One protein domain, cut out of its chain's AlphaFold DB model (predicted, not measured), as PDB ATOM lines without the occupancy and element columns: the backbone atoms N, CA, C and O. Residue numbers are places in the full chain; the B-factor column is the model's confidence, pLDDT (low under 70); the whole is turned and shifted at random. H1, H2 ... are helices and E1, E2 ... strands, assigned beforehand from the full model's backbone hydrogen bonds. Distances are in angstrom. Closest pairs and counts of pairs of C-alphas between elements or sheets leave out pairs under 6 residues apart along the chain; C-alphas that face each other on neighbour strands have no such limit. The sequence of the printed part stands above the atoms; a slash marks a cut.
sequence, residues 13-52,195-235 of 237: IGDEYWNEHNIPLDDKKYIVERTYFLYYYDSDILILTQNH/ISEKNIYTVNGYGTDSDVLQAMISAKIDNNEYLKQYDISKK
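AT A GLANCE: This is residues 13 to 52 and 195 to 235 of the 237 residues of an uncharacterized protein of Escherichia coli (UniProt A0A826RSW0). With little regular structure, this elongated part is a two-stranded antiparallel hairpin, E2 and E3, on which helix H1 packs with residues 212 to 220; a long link leads away to E1, far off. Residues 15 to 20 and 25 to 30 stick out. The 81 printed residues, 29 in named elements, hold E1, E2, E3, H1, H2 in that order, class mixed. It is only just loose, close to extended: radius of gyration of the C-alphas 17.5 A, spans 54 by 29 by 20 A.

HOW THE PARTS SIT: E1, residues 20 to 22, pairs with no named strand. E2, residues 37 to 40, and E3, residues 45 to 48, form a hairpin at 169 degrees; N 38 and O 47, 2.9 A apart, are within hydrogen-bond range. H1, residues 209 to 222, has every O i to N i+4 pair within range; its C-alpha closest to E3 is Met 216, 6.9 A from that of Ile 47. H2, residues 224 to 227, too short for such a pair, and H1 meet only through their link.

IN THESE COORDINATES: E1 begins at C-alpha 20 (28.272, 62.638, 261.216); H1, 20.0 A long, ends at C-alpha 222 (45.077, 94.676, 260.495).

THE WHOLE: Residues 53 to 194 are not printed; C-alphas 52 and 195 are 13.7 A apart. Confidence is low at, among others, residues 232 to 235.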
ATOM      1  N   ILE A  13      26.107  66.848 263.904       72.56
ATOM      2  CA  ILE A  13      27.038  66.569 265.002       72.56
ATOM      3  C   ILE A  13      28.036  65.522 264.507       72.56
ATOM      4  O   ILE A  13      27.631  64.493 263.966       72.56
ATOM      5  N   GLY A  14      29.326  65.788 264.694       73.19
ATOM      6  CA  GLY A  14      30.409  64.834 264.458       73.19
ATOM      7  C   GLY A  14      31.049  64.397 265.775       73.19
ATOM      8  O   GLY A  14      31.146  65.201 266.704       73.19
ATOM      9  N   ASP A  15      31.481  63.140 265.858       76.06
ATOM     10  CA  ASP A  15      32.318  62.640 266.954       76.06
ATOM     11  C   ASP A  15      33.821  62.680 266.602       76.06
ATOM     12  O   ASP A  15      34.224  63.060 265.500       76.06
ATOM     13  N   GLU A  16      34.673  62.279 267.550       76.50
ATOM     14  CA  GLU A  16      36.134  62.190 267.374       76.50
ATOM     15  C   GLU A  16      36.579  61.194 266.285       76.50
ATOM     16  O   GLU A  16      37.725  61.231 265.832       76.50
ATOM     17  N   TYR A  17      35.663  60.336 265.829       81.75
ATOM     18  CA  TYR A  17      35.861  59.349 264.772       81.75
ATOM     19  C   TYR A  17      35.283  59.795 263.424       81.75
ATOM     20  O   TYR A  17      35.306  59.011 262.475       81.75
ATOM     21  N   TRP A  18      34.827  61.049 263.313       72.00
ATOM     22  CA  TRP A  18      34.239  61.638 262.106       72.00
ATOM     23  C   TRP A  18      32.895  61.026 261.686       72.00
ATOM     24  O   TRP A  18      32.512  61.113 260.517       72.00
ATOM     25  N   ASN A  19      32.144  60.440 262.622       78.19
ATOM     26  CA  ASN A  19      30.784  59.981 262.353       78.19
ATOM     27  C   ASN A  19      29.799  61.148 262.454       78.19
ATOM     28  O   ASN A  19      29.510  61.649 263.543       78.19
ATOM     29  N   GLU A  20      29.258  61.562 261.312       77.75
ATOM     30  CA  GLU A  20      28.272  62.638 261.216       77.75
ATOM     31  C   GLU A  20      26.846  62.099 261.429       77.75
ATOM     32  O   GLU A  20      26.428  61.125 260.802       77.75
ATOM     33  N   HIS A  21      26.065  62.758 262.284       76.00
ATOM     34  CA  HIS A  21      24.637  62.496 262.459       76.00
ATOM     35  C   HIS A  21      23.842  63.800 262.580       76.00
ATOM     36  O   HIS A  21      24.369  64.833 262.988       76.00
ATOM     37  N   ASN A  22      22.567  63.773 262.188       74.94
ATOM     38  CA  ASN A  22      21.693  64.945 262.293       74.94
ATOM     39  C   ASN A  22      21.535  65.367 263.760       74.94
ATOM     40  O   ASN A  22      21.394  64.506 264.630       74.94
ATOM     41  N   ILE A  23      21.465  66.676 264.022       75.25
ATOM     42  CA  ILE A  23      21.067  67.185 265.340       75.25
ATOM     43  C   ILE A  23      19.605  66.766 265.593       75.25
ATOM     44  O   ILE A  23      18.724  67.189 264.841       75.25
ATOM     45  N   PRO A  24      19.303  65.959 266.630       70.56
ATOM     46  CA  PRO A  24      17.929  65.604 266.958       70.56
ATOM     47  C   PRO A  24      17.229  66.815 267.589       70.56
ATOM     48  O   PRO A  24      17.394  67.112 268.775       70.56
ATOM     49  N   LEU A  25      16.465  67.541 266.776       74.25
ATOM     50  CA  LEU A  25      15.616  68.642 267.224       74.25
ATOM     51  C   LEU A  25      14.229  68.104 267.587       74.25
ATOM     52  O   LEU A  25      13.671  67.279 266.866       74.25
ATOM     53  N   ASP A  26      13.683  68.571 268.705       76.19
ATOM     54  CA  ASP A  26      12.262  68.420 269.026       76.19
ATOM     55  C   ASP A  26      11.494  69.677 268.581       76.19
ATOM     56  O   ASP A  26      12.108  70.689 268.236       76.19
ATOM     57  N   ASP A  27      10.160  69.651 268.638       77.81
ATOM     58  CA  ASP A  27       9.293  70.768 268.214       77.81
ATOM     59  C   ASP A  27       9.533  72.091 268.981       77.81
ATOM     60  O   ASP A  27       8.945  73.124 268.659       77.81
ATOM     61  N   LYS A  28      10.360  72.079 270.034       79.75
ATOM     62  CA  LYS A  28      10.679  73.244 270.870       79.75
ATOM     63  C   LYS A  28      12.132  73.702 270.728       79.75
ATOM     64  O   LYS A  28      12.487  74.728 271.312       79.75
ATOM     65  N   LYS A  29      12.971  72.979 269.981       71.19
ATOM     66  CA  LYS A  29      14.390  73.289 269.777       71.19
ATOM     67  C   LYS A  29      14.625  73.838 268.382       71.19
ATOM     68  O   LYS A  29      14.185  73.280 267.384       71.19
ATOM     69  N   TYR A  30      15.407  74.909 268.329       64.94
ATOM     70  CA  TYR A  30      15.781  75.584 267.096       64.94
ATOM     71  C   TYR A  30      17.297  75.706 267.029       64.94
ATOM     72  O   TYR A  30      17.957  75.951 268.042       64.94
ATOM     73  N   ILE A  31      17.848  75.549 265.829       70.19
ATOM     74  CA  ILE A  31      19.245  75.879 265.559       70.19
ATOM     75  C   ILE A  31      19.364  77.401 265.564       70.19
ATOM     76  O   ILE A  31      18.642  78.084 264.839       70.19
ATOM     77  N   VAL A  32      20.286  77.923 266.367       68.25
ATOM     78  CA  VAL A  32      20.605  79.350 266.398       68.25
ATOM     79  C   VAL A  32      22.055  79.524 265.978       68.25
ATOM     80  O   VAL A  32      22.965  79.091 266.686       68.25
ATOM     81  N   GLU A  33      22.273  80.185 264.845       68.75
ATOM     82  CA  GLU A  33      23.586  80.727 264.507       68.75
ATOM     83  C   GLU A  33      23.719  82.137 265.075       68.75
ATOM     84  O   GLU A  33      22.847  82.990 264.892       68.75
ATOM     85  N   ARG A  34      24.819  82.383 265.787       73.25
ATOM     86  CA  ARG A  34      25.134  83.704 266.325       73.25
ATOM     87  C   ARG A  34      26.051  84.437 265.362       73.25
ATOM     88  O   ARG A  34      27.147  83.963 265.071       73.25
ATOM     89  N   THR A  35      25.613  85.611 264.932       77.81
ATOM     90  CA  THR A  35      26.435  86.570 264.197       77.81
ATOM     91  C   THR A  35      26.686  87.776 265.085       77.81
ATOM     92  O   THR A  35      25.758  88.336 265.667       77.81
ATOM     93  N   TYR A  36      27.948  88.173 265.183       84.06
ATOM     94  CA  TYR A  36      28.403  89.301 265.978       84.06
ATOM     95  C   TYR A  36      28.712  90.479 265.056       84.06
ATOM     96  O   TYR A  36      29.247  90.306 263.957       84.06
ATOM     97  N   PHE A  37      28.383  91.687 265.509       87.00
ATOM     98  CA  PHE A  37      28.728  92.915 264.806       87.00
ATOM     99  C   PHE A  37      29.297  93.965 265.765       87.00
ATOM    100  O   PHE A  37      28.914  94.041 266.931       87.00
ATOM    101  N   LEU A  38      30.220  94.780 265.258       88.88
ATOM    102  CA  LEU A  38      30.794  95.928 265.951       88.88
ATOM    103  C   LEU A  38      30.666  97.146 265.055       88.88
ATOM    104  O   LEU A  38      31.164  97.147 263.928       88.88
ATOM    105  N   TYR A  39      30.013  98.182 265.568       86.88
ATOM    106  CA  TYR A  39      29.825  99.433 264.850       86.88
ATOM    107  C   TYR A  39      30.688 100.540 265.457       86.88
ATOM    108  O   TYR A  39      30.568 100.868 266.637       86.88
ATOM    109  N   TYR A  40      31.566 101.115 264.636       86.25
ATOM    110  CA  TYR A  40      32.430 102.236 264.988       86.25
ATOM    111  C   TYR A  40      31.851 103.528 264.418       86.25
ATOM    112  O   TYR A  40      32.202 103.927 263.306       86.25
ATOM    113  N   TYR A  41      30.995 104.172 265.210       81.25
ATOM    114  CA  TYR A  41      30.263 105.390 264.854       81.25
ATOM    115  C   TYR A  41      31.152 106.513 264.292       81.25
ATOM    116  O   TYR A  41      30.837 107.063 263.244       81.25
ATOM    117  N   ASP A  42      32.295 106.802 264.925       78.75
ATOM    118  CA  ASP A  42      33.175 107.917 264.522       78.75
ATOM    119  C   ASP A  42      33.689 107.801 263.076       78.75
ATOM    120  O   ASP A  42      33.987 108.798 262.418       78.75
ATOM    121  N   SER A  43      33.796 106.565 262.590       77.62
ATOM    122  CA  SER A  43      34.301 106.227 261.261       77.62
ATOM    123  C   SER A  43      33.232 105.647 260.330       77.62
ATOM    124  O   SER A  43      33.561 105.319 259.197       77.62
ATOM    125  N   ASP A  44      31.997 105.474 260.811       78.88
ATOM    126  CA  ASP A  44      30.898 104.757 260.141       78.88
ATOM    127  C   ASP A  44      31.311 103.392 259.553       78.88
ATOM    128  O   ASP A  44      30.978 103.022 258.429       78.88
ATOM    129  N   ILE A  45      32.091 102.629 260.325       84.75
ATOM    130  CA  ILE A  45      32.568 101.298 259.927       84.75
ATOM    131  C   ILE A  45      31.818 100.241 260.726       84.75
ATOM    132  O   ILE A  45      31.866 100.229 261.959       84.75
ATOM    133  N   LEU A  46      31.188  99.309 260.014       86.06
ATOM    134  CA  LEU A  46      30.601  98.101 260.575       86.06
ATOM    135  C   LEU A  46      31.509  96.899 260.296       86.06
ATOM    136  O   LEU A  46      31.877  96.639 259.151       86.06
ATOM    137  N   ILE A  47      31.827  96.142 261.340       87.81
ATOM    138  CA  ILE A  47      32.508  94.849 261.247       87.81
ATOM    139  C   ILE A  47      31.492  93.769 261.579       87.81
ATOM    140  O   ILE A  47      30.824  93.859 262.605       87.81
ATOM    141  N   LEU A  48      31.391  92.756 260.724       86.88
ATOM    142  CA  LEU A  48      30.435  91.658 260.845       86.88
ATOM    143  C   LEU A  48      31.179  90.324 260.792       86.88
ATOM    144  O   LEU A  48      32.038  90.133 259.932       86.88
ATOM    145  N   THR A  49      30.831  89.384 261.667       85.06
ATOM    146  CA  THR A  49      31.292  87.997 261.539       85.06
ATOM    147  C   THR A  49      30.455  87.272 260.490       85.06
ATOM    148  O   THR A  49      29.237  87.158 260.644       85.06
ATOM    149  N   GLN A  50      31.085  86.747 259.443       74.25
ATOM    150  CA  GLN A  50      30.387  85.939 258.446       74.25
ATOM    151  C   GLN A  50      30.408  84.462 258.855       74.25
ATOM    152  O   GLN A  50      31.469  83.846 258.902       74.25
ATOM    153  N   ASN A  51      29.225  83.902 259.115       68.94
ATOM    154  CA  ASN A  51      29.012  82.457 259.189       68.94
ATOM    155  C   ASN A  51      28.366  81.984 257.883       68.94
ATOM    156  O   ASN A  51      27.687  82.760 257.212       68.94
ATOM    157  N   HIS A  52      28.544  80.709 257.531       62.53
ATOM    158  CA  HIS A  52      28.045  80.152 256.269       62.53
ATOM    159  C   HIS A  52      26.519  80.308 256.086       62.53
ATOM    160  O   HIS A  52      26.061  80.501 254.959       62.53
ATOM    161  N   ILE A 195      37.853  91.084 254.307       71.19
ATOM    162  CA  ILE A 195      37.672  89.819 255.019       71.19
ATOM    163  C   ILE A 195      38.987  89.504 255.732       71.19
ATOM    164  O   ILE A 195      40.058  89.489 255.123       71.19
ATOM    165  N   SER A 196      38.907  89.281 257.039       75.44
ATOM    166  CA  SER A 196      40.035  88.859 257.861       75.44
ATOM    167  C   SER A 196      39.673  87.538 258.517       75.44
ATOM    168  O   SER A 196      38.704  87.460 259.270       75.44
ATOM    169  N   GLU A 197      40.440  86.497 258.210       82.00
ATOM    170  CA  GLU A 197      40.282  85.198 258.851       82.00
ATOM    171  C   GLU A 197      40.977  85.221 260.213       82.00
ATOM    172  O   GLU A 197      42.166  85.536 260.327       82.00
ATOM    173  N   LYS A 198      40.220  84.905 261.263       83.25
ATOM    174  CA  LYS A 198      40.707  84.870 262.640       83.25
ATOM    175  C   LYS A 198      40.392  83.521 263.253       83.25
ATOM    176  O   LYS A 198      39.255  83.062 263.214       83.25
ATOM    177  N   ASN A 199      41.411  82.911 263.844       84.69
ATOM    178  CA  ASN A 199      41.217  81.730 264.665       84.69
ATOM    179  C   ASN A 199      40.647  82.170 266.009       84.69
ATOM    180  O   ASN A 199      41.192  83.074 266.640       84.69
ATOM    181  N   ILE A 200      39.569  81.519 266.425       83.50
ATOM    182  CA  ILE A 200      38.933  81.734 267.721       83.50
ATOM    183  C   ILE A 200      38.908  80.417 268.482       83.50
ATOM    184  O   ILE A 200      38.719  79.343 267.902       83.50
ATOM    185  N   TYR A 201      39.092  80.494 269.790       81.56
ATOM    186  CA  TYR A 201      38.866  79.388 270.690       81.56
ATOM    187  C   TYR A 201      37.370  79.089 270.762       81.56
ATOM    188  O   TYR A 201      36.544  79.975 271.010       81.56
ATOM    189  N   THR A 202      37.027  77.822 270.542       76.62
ATOM    190  CA  THR A 202      35.645  77.351 270.560       76.62
ATOM    191  C   THR A 202      35.402  76.423 271.744       76.62
ATOM    192  O   THR A 202      36.232  75.579 272.079       76.62
ATOM    193  N   VAL A 203      34.239  76.571 272.372       73.94
ATOM    194  CA  VAL A 203      33.705  75.664 273.390       73.94
ATOM    195  C   VAL A 203      32.431  75.059 272.814       73.94
ATOM    196  O   VAL A 203      31.515  75.787 272.436       73.94
ATOM    197  N   ASN A 204      32.376  73.729 272.707       69.31
ATOM    198  CA  ASN A 204      31.263  73.004 272.074       69.31
ATOM    199  C   ASN A 204      30.949  73.485 270.640       69.31
ATOM    200  O   ASN A 204      29.789  73.560 270.250       69.31
ATOM    201  N   GLY A 205      31.979  73.858 269.871       65.81
ATOM    202  CA  GLY A 205      31.830  74.341 268.493       65.81
ATOM    203  C   GLY A 205      31.450  75.821 268.354       65.81
ATOM    204  O   GLY A 205      31.398  76.318 267.234       65.81
ATOM    205  N   TYR A 206      31.252  76.547 269.459       72.06
ATOM    206  CA  TYR A 206      30.941  77.979 269.444       72.06
ATOM    207  C   TYR A 206      32.103  78.809 269.983       72.06
ATOM    208  O   TYR A 206      32.681  78.480 271.018       72.06
ATOM    209  N   GLY A 207      32.438  79.901 269.295       78.44
ATOM    210  CA  GLY A 207      33.419  80.870 269.781       78.44
ATOM    211  C   GLY A 207      32.970  81.521 271.086       78.44
ATOM    212  O   GLY A 207      31.786  81.815 271.254       78.44
ATOM    213  N   THR A 208      33.898  81.761 272.013       84.81
ATOM    214  CA  THR A 208      33.563  82.542 273.216       84.81
ATOM    215  C   THR A 208      33.409  84.024 272.865       84.81
ATOM    216  O   THR A 208      34.160  84.541 272.037       84.81
ATOM    217  N   ASP A 209      32.470  84.728 273.506       85.31
ATOM    218  CA  ASP A 209      32.172  86.136 273.186       85.31
ATOM    219  C   ASP A 209      33.418  87.039 273.283       85.31
ATOM    220  O   ASP A 209      33.614  87.926 272.455       85.31
ATOM    221  N   SER A 210      34.295  86.779 274.262       88.19
ATOM    222  CA  SER A 210      35.555  87.514 274.433       88.19
ATOM    223  C   SER A 210      36.510  87.303 273.258       88.19
ATOM    224  O   SER A 210      37.104  88.265 272.774       88.19
ATOM    225  N   ASP A 211      36.660  86.065 272.790       87.50
ATOM    226  CA  ASP A 211      37.580  85.749 271.693       87.50
ATOM    227  C   ASP A 211      37.056  86.271 270.357       87.50
ATOM    228  O   ASP A 211      37.817  86.816 269.560       87.50
ATOM    229  N   VAL A 212      35.740  86.185 270.135       87.50
ATOM    230  CA  VAL A 212      35.097  86.770 268.954       87.50
ATOM    231  C   VAL A 212      35.293  88.285 268.940       87.50
ATOM    232  O   VAL A 212      35.703  88.845 267.923       87.50
ATOM    233  N   LEU A 213      35.081  88.958 270.074       89.06
ATOM    234  CA  LEU A 213      35.316  90.396 270.202       89.06
ATOM    235  C   LEU A 213      36.776  90.762 269.888       89.06
ATOM    236  O   LEU A 213      37.027  91.684 269.108       89.06
ATOM    237  N   GLN A 214      37.742  90.035 270.456       90.94
ATOM    238  CA  GLN A 214      39.166  90.262 270.195       90.94
ATOM    239  C   GLN A 214      39.527  90.023 268.726       90.94
ATOM    240  O   GLN A 214      40.241  90.833 268.131       90.94
ATOM    241  N   ALA A 215      38.993  88.964 268.117       90.00
ATOM    242  CA  ALA A 215      39.170  88.665 266.704       90.00
ATOM    243  C   ALA A 215      38.655  89.805 265.815       90.00
ATOM    244  O   ALA A 215      39.367  90.249 264.916       90.00
ATOM    245  N   MET A 216      37.465  90.341 266.100       90.25
ATOM    246  CA  MET A 216      36.889  91.459 265.346       90.25
ATOM    247  C   MET A 216      37.694  92.755 265.505       90.25
ATOM    248  O   MET A 216      37.924  93.466 264.524       90.25
ATOM    249  N   ILE A 217      38.171  93.058 266.717       90.75
ATOM    250  CA  ILE A 217      39.051  94.211 266.960       90.75
ATOM    251  C   ILE A 217      40.369  94.037 266.198       90.75
ATOM    252  O   ILE A 217      40.820  94.961 265.523       90.75
ATOM    253  N   SER A 218      40.971  92.849 266.253       89.25
ATOM    254  CA  SER A 218      42.201  92.542 265.524       89.25
ATOM    255  C   SER A 218      42.000  92.647 264.009       89.25
ATOM    256  O   SER A 218      42.822  93.256 263.334       89.25
ATOM    257  N   ALA A 219      40.878  92.157 263.476       88.00
ATOM    258  CA  ALA A 219      40.530  92.284 262.060       88.00
ATOM    259  C   ALA A 219      40.454  93.752 261.608       88.00
ATOM    260  O   ALA A 219      40.905  94.088 260.510       88.00
ATOM    261  N   LYS A 220      39.938  94.646 262.464       87.44
ATOM    262  CA  LYS A 220      39.975  96.093 262.217       87.44
ATOM    263  C   LYS A 220      41.401  96.624 262.174       87.44
ATOM    264  O   LYS A 220      41.730  97.397 261.279       87.44
ATOM    265  N   ILE A 221      42.211  96.268 263.173       87.81
ATOM    266  CA  ILE A 221      43.576  96.778 263.342       87.81
ATOM    267  C   ILE A 221      44.429  96.408 262.128       87.81
ATOM    268  O   ILE A 221      45.083  97.288 261.568       87.81
ATOM    269  N   ASP A 222      44.342  95.162 261.667       85.19
ATOM    270  CA  ASP A 222      45.077  94.676 260.495       85.19
ATOM    271  C   ASP A 222      44.721  95.452 259.222       85.19
ATOM    272  O   ASP A 222      45.563  95.682 258.358       85.19
ATOM    273  N   ASN A 223      43.469  95.899 259.118       82.56
ATOM    274  CA  ASN A 223      42.965  96.658 257.978       82.56
ATOM    275  C   ASN A 223      42.967  98.176 258.210       82.56
ATOM    276  O   ASN A 223      42.478  98.931 257.367       82.56
ATOM    277  N   ASN A 224      43.510  98.656 259.331       83.44
ATOM    278  CA  ASN A 224      43.351 100.043 259.762       83.44
ATOM    279  C   ASN A 224      43.983 101.034 258.777       83.44
ATOM    280  O   ASN A 224      43.422 102.094 258.517       83.44
ATOM    281  N   GLU A 225      45.127 100.688 258.181       79.88
ATOM    282  CA  GLU A 225      45.753 101.531 257.154       79.88
ATOM    283  C   GLU A 225      44.828 101.780 255.967       79.88
ATOM    284  O   GLU A 225      44.712 102.917 255.507       79.88
ATOM    285  N   TYR A 226      44.108 100.745 255.534       74.44
ATOM    286  CA  TYR A 226      43.127 100.850 254.466       74.44
ATOM    287  C   TYR A 226      41.869 101.596 254.927       74.44
ATOM    288  O   TYR A 226      41.352 102.457 254.217       74.44
ATOM    289  N   LEU A 227      41.384 101.313 256.136       77.81
ATOM    290  CA  LEU A 227      40.172 101.922 256.690       77.81
ATOM    291  C   LEU A 227      40.304 103.436 256.920       77.81
ATOM    292  O   LEU A 227      39.310 104.149 256.804       77.81
ATOM    293  N   LYS A 228      41.521 103.954 257.145       77.94
ATOM    294  CA  LYS A 228      41.798 105.398 257.310       77.94
ATOM    295  C   LYS A 228      41.266 106.280 256.177       77.94
ATOM    296  O   LYS A 228      41.065 107.469 256.405       77.94
ATOM    297  N   GLN A 229      41.073 105.750 254.968       71.19
ATOM    298  CA  GLN A 229      40.529 106.526 253.845       71.19
ATOM    299  C   GLN A 229      39.005 106.740 253.929       71.19
ATOM    300  O   GLN A 229      38.479 107.637 253.272       71.19
ATOM    301  N   TYR A 230      38.310 105.918 254.718       69.44
ATOM    302  CA  TYR A 230      36.863 105.995 254.948       69.44
ATOM    303  C   TYR A 230      36.515 106.751 256.231       69.44
ATOM    304  O   TYR A 230      35.348 107.008 256.492       69.44
ATOM    305  N   ASP A 231      37.529 107.137 257.005       70.38
ATOM    306  CA  ASP A 231      37.372 107.860 258.257       70.38
ATOM    307  C   ASP A 231      36.703 109.229 258.032       70.38
ATOM    308  O   ASP A 231      37.274 110.149 257.432       70.38
ATOM    309  N   ILE A 232      35.468 109.353 258.518       68.12
ATOM    310  CA  ILE A 232      34.647 110.561 258.393       68.12
ATOM    311  C   ILE A 232      35.211 111.691 259.261       68.12
ATOM    312  O   ILE A 232      35.060 112.861 258.908       68.12
ATOM    313  N   SER A 233      35.954 111.375 260.328       62.94
ATOM    314  CA  SER A 233      36.553 112.384 261.212       62.94
ATOM    315  C   SER A 233      37.533 113.320 260.488       62.94
ATOM    316  O   SER A 233      37.696 114.475 260.886       62.94
ATOM    317  N   LYS A 234      38.134 112.862 259.378       52.72
ATOM    318  CA  LYS A 234      39.021 113.661 258.513       52.72
ATOM    319  C   LYS A 234      38.291 114.461 257.437       52.72
ATOM    320  O   LYS A 234      38.887 115.367 256.861       52.72
ATOM    321  N   LYS A 235      37.017 114.168 257.170       46.81
ATOM    322  CA  LYS A 235      36.145 114.958 256.290       46.81
ATOM    323  C   LYS A 235      35.391 116.014 257.103       46.81
ATOM    324  O   LYS A 235      34.168 116.088 257.059       46.81
TER     325      LYS A 235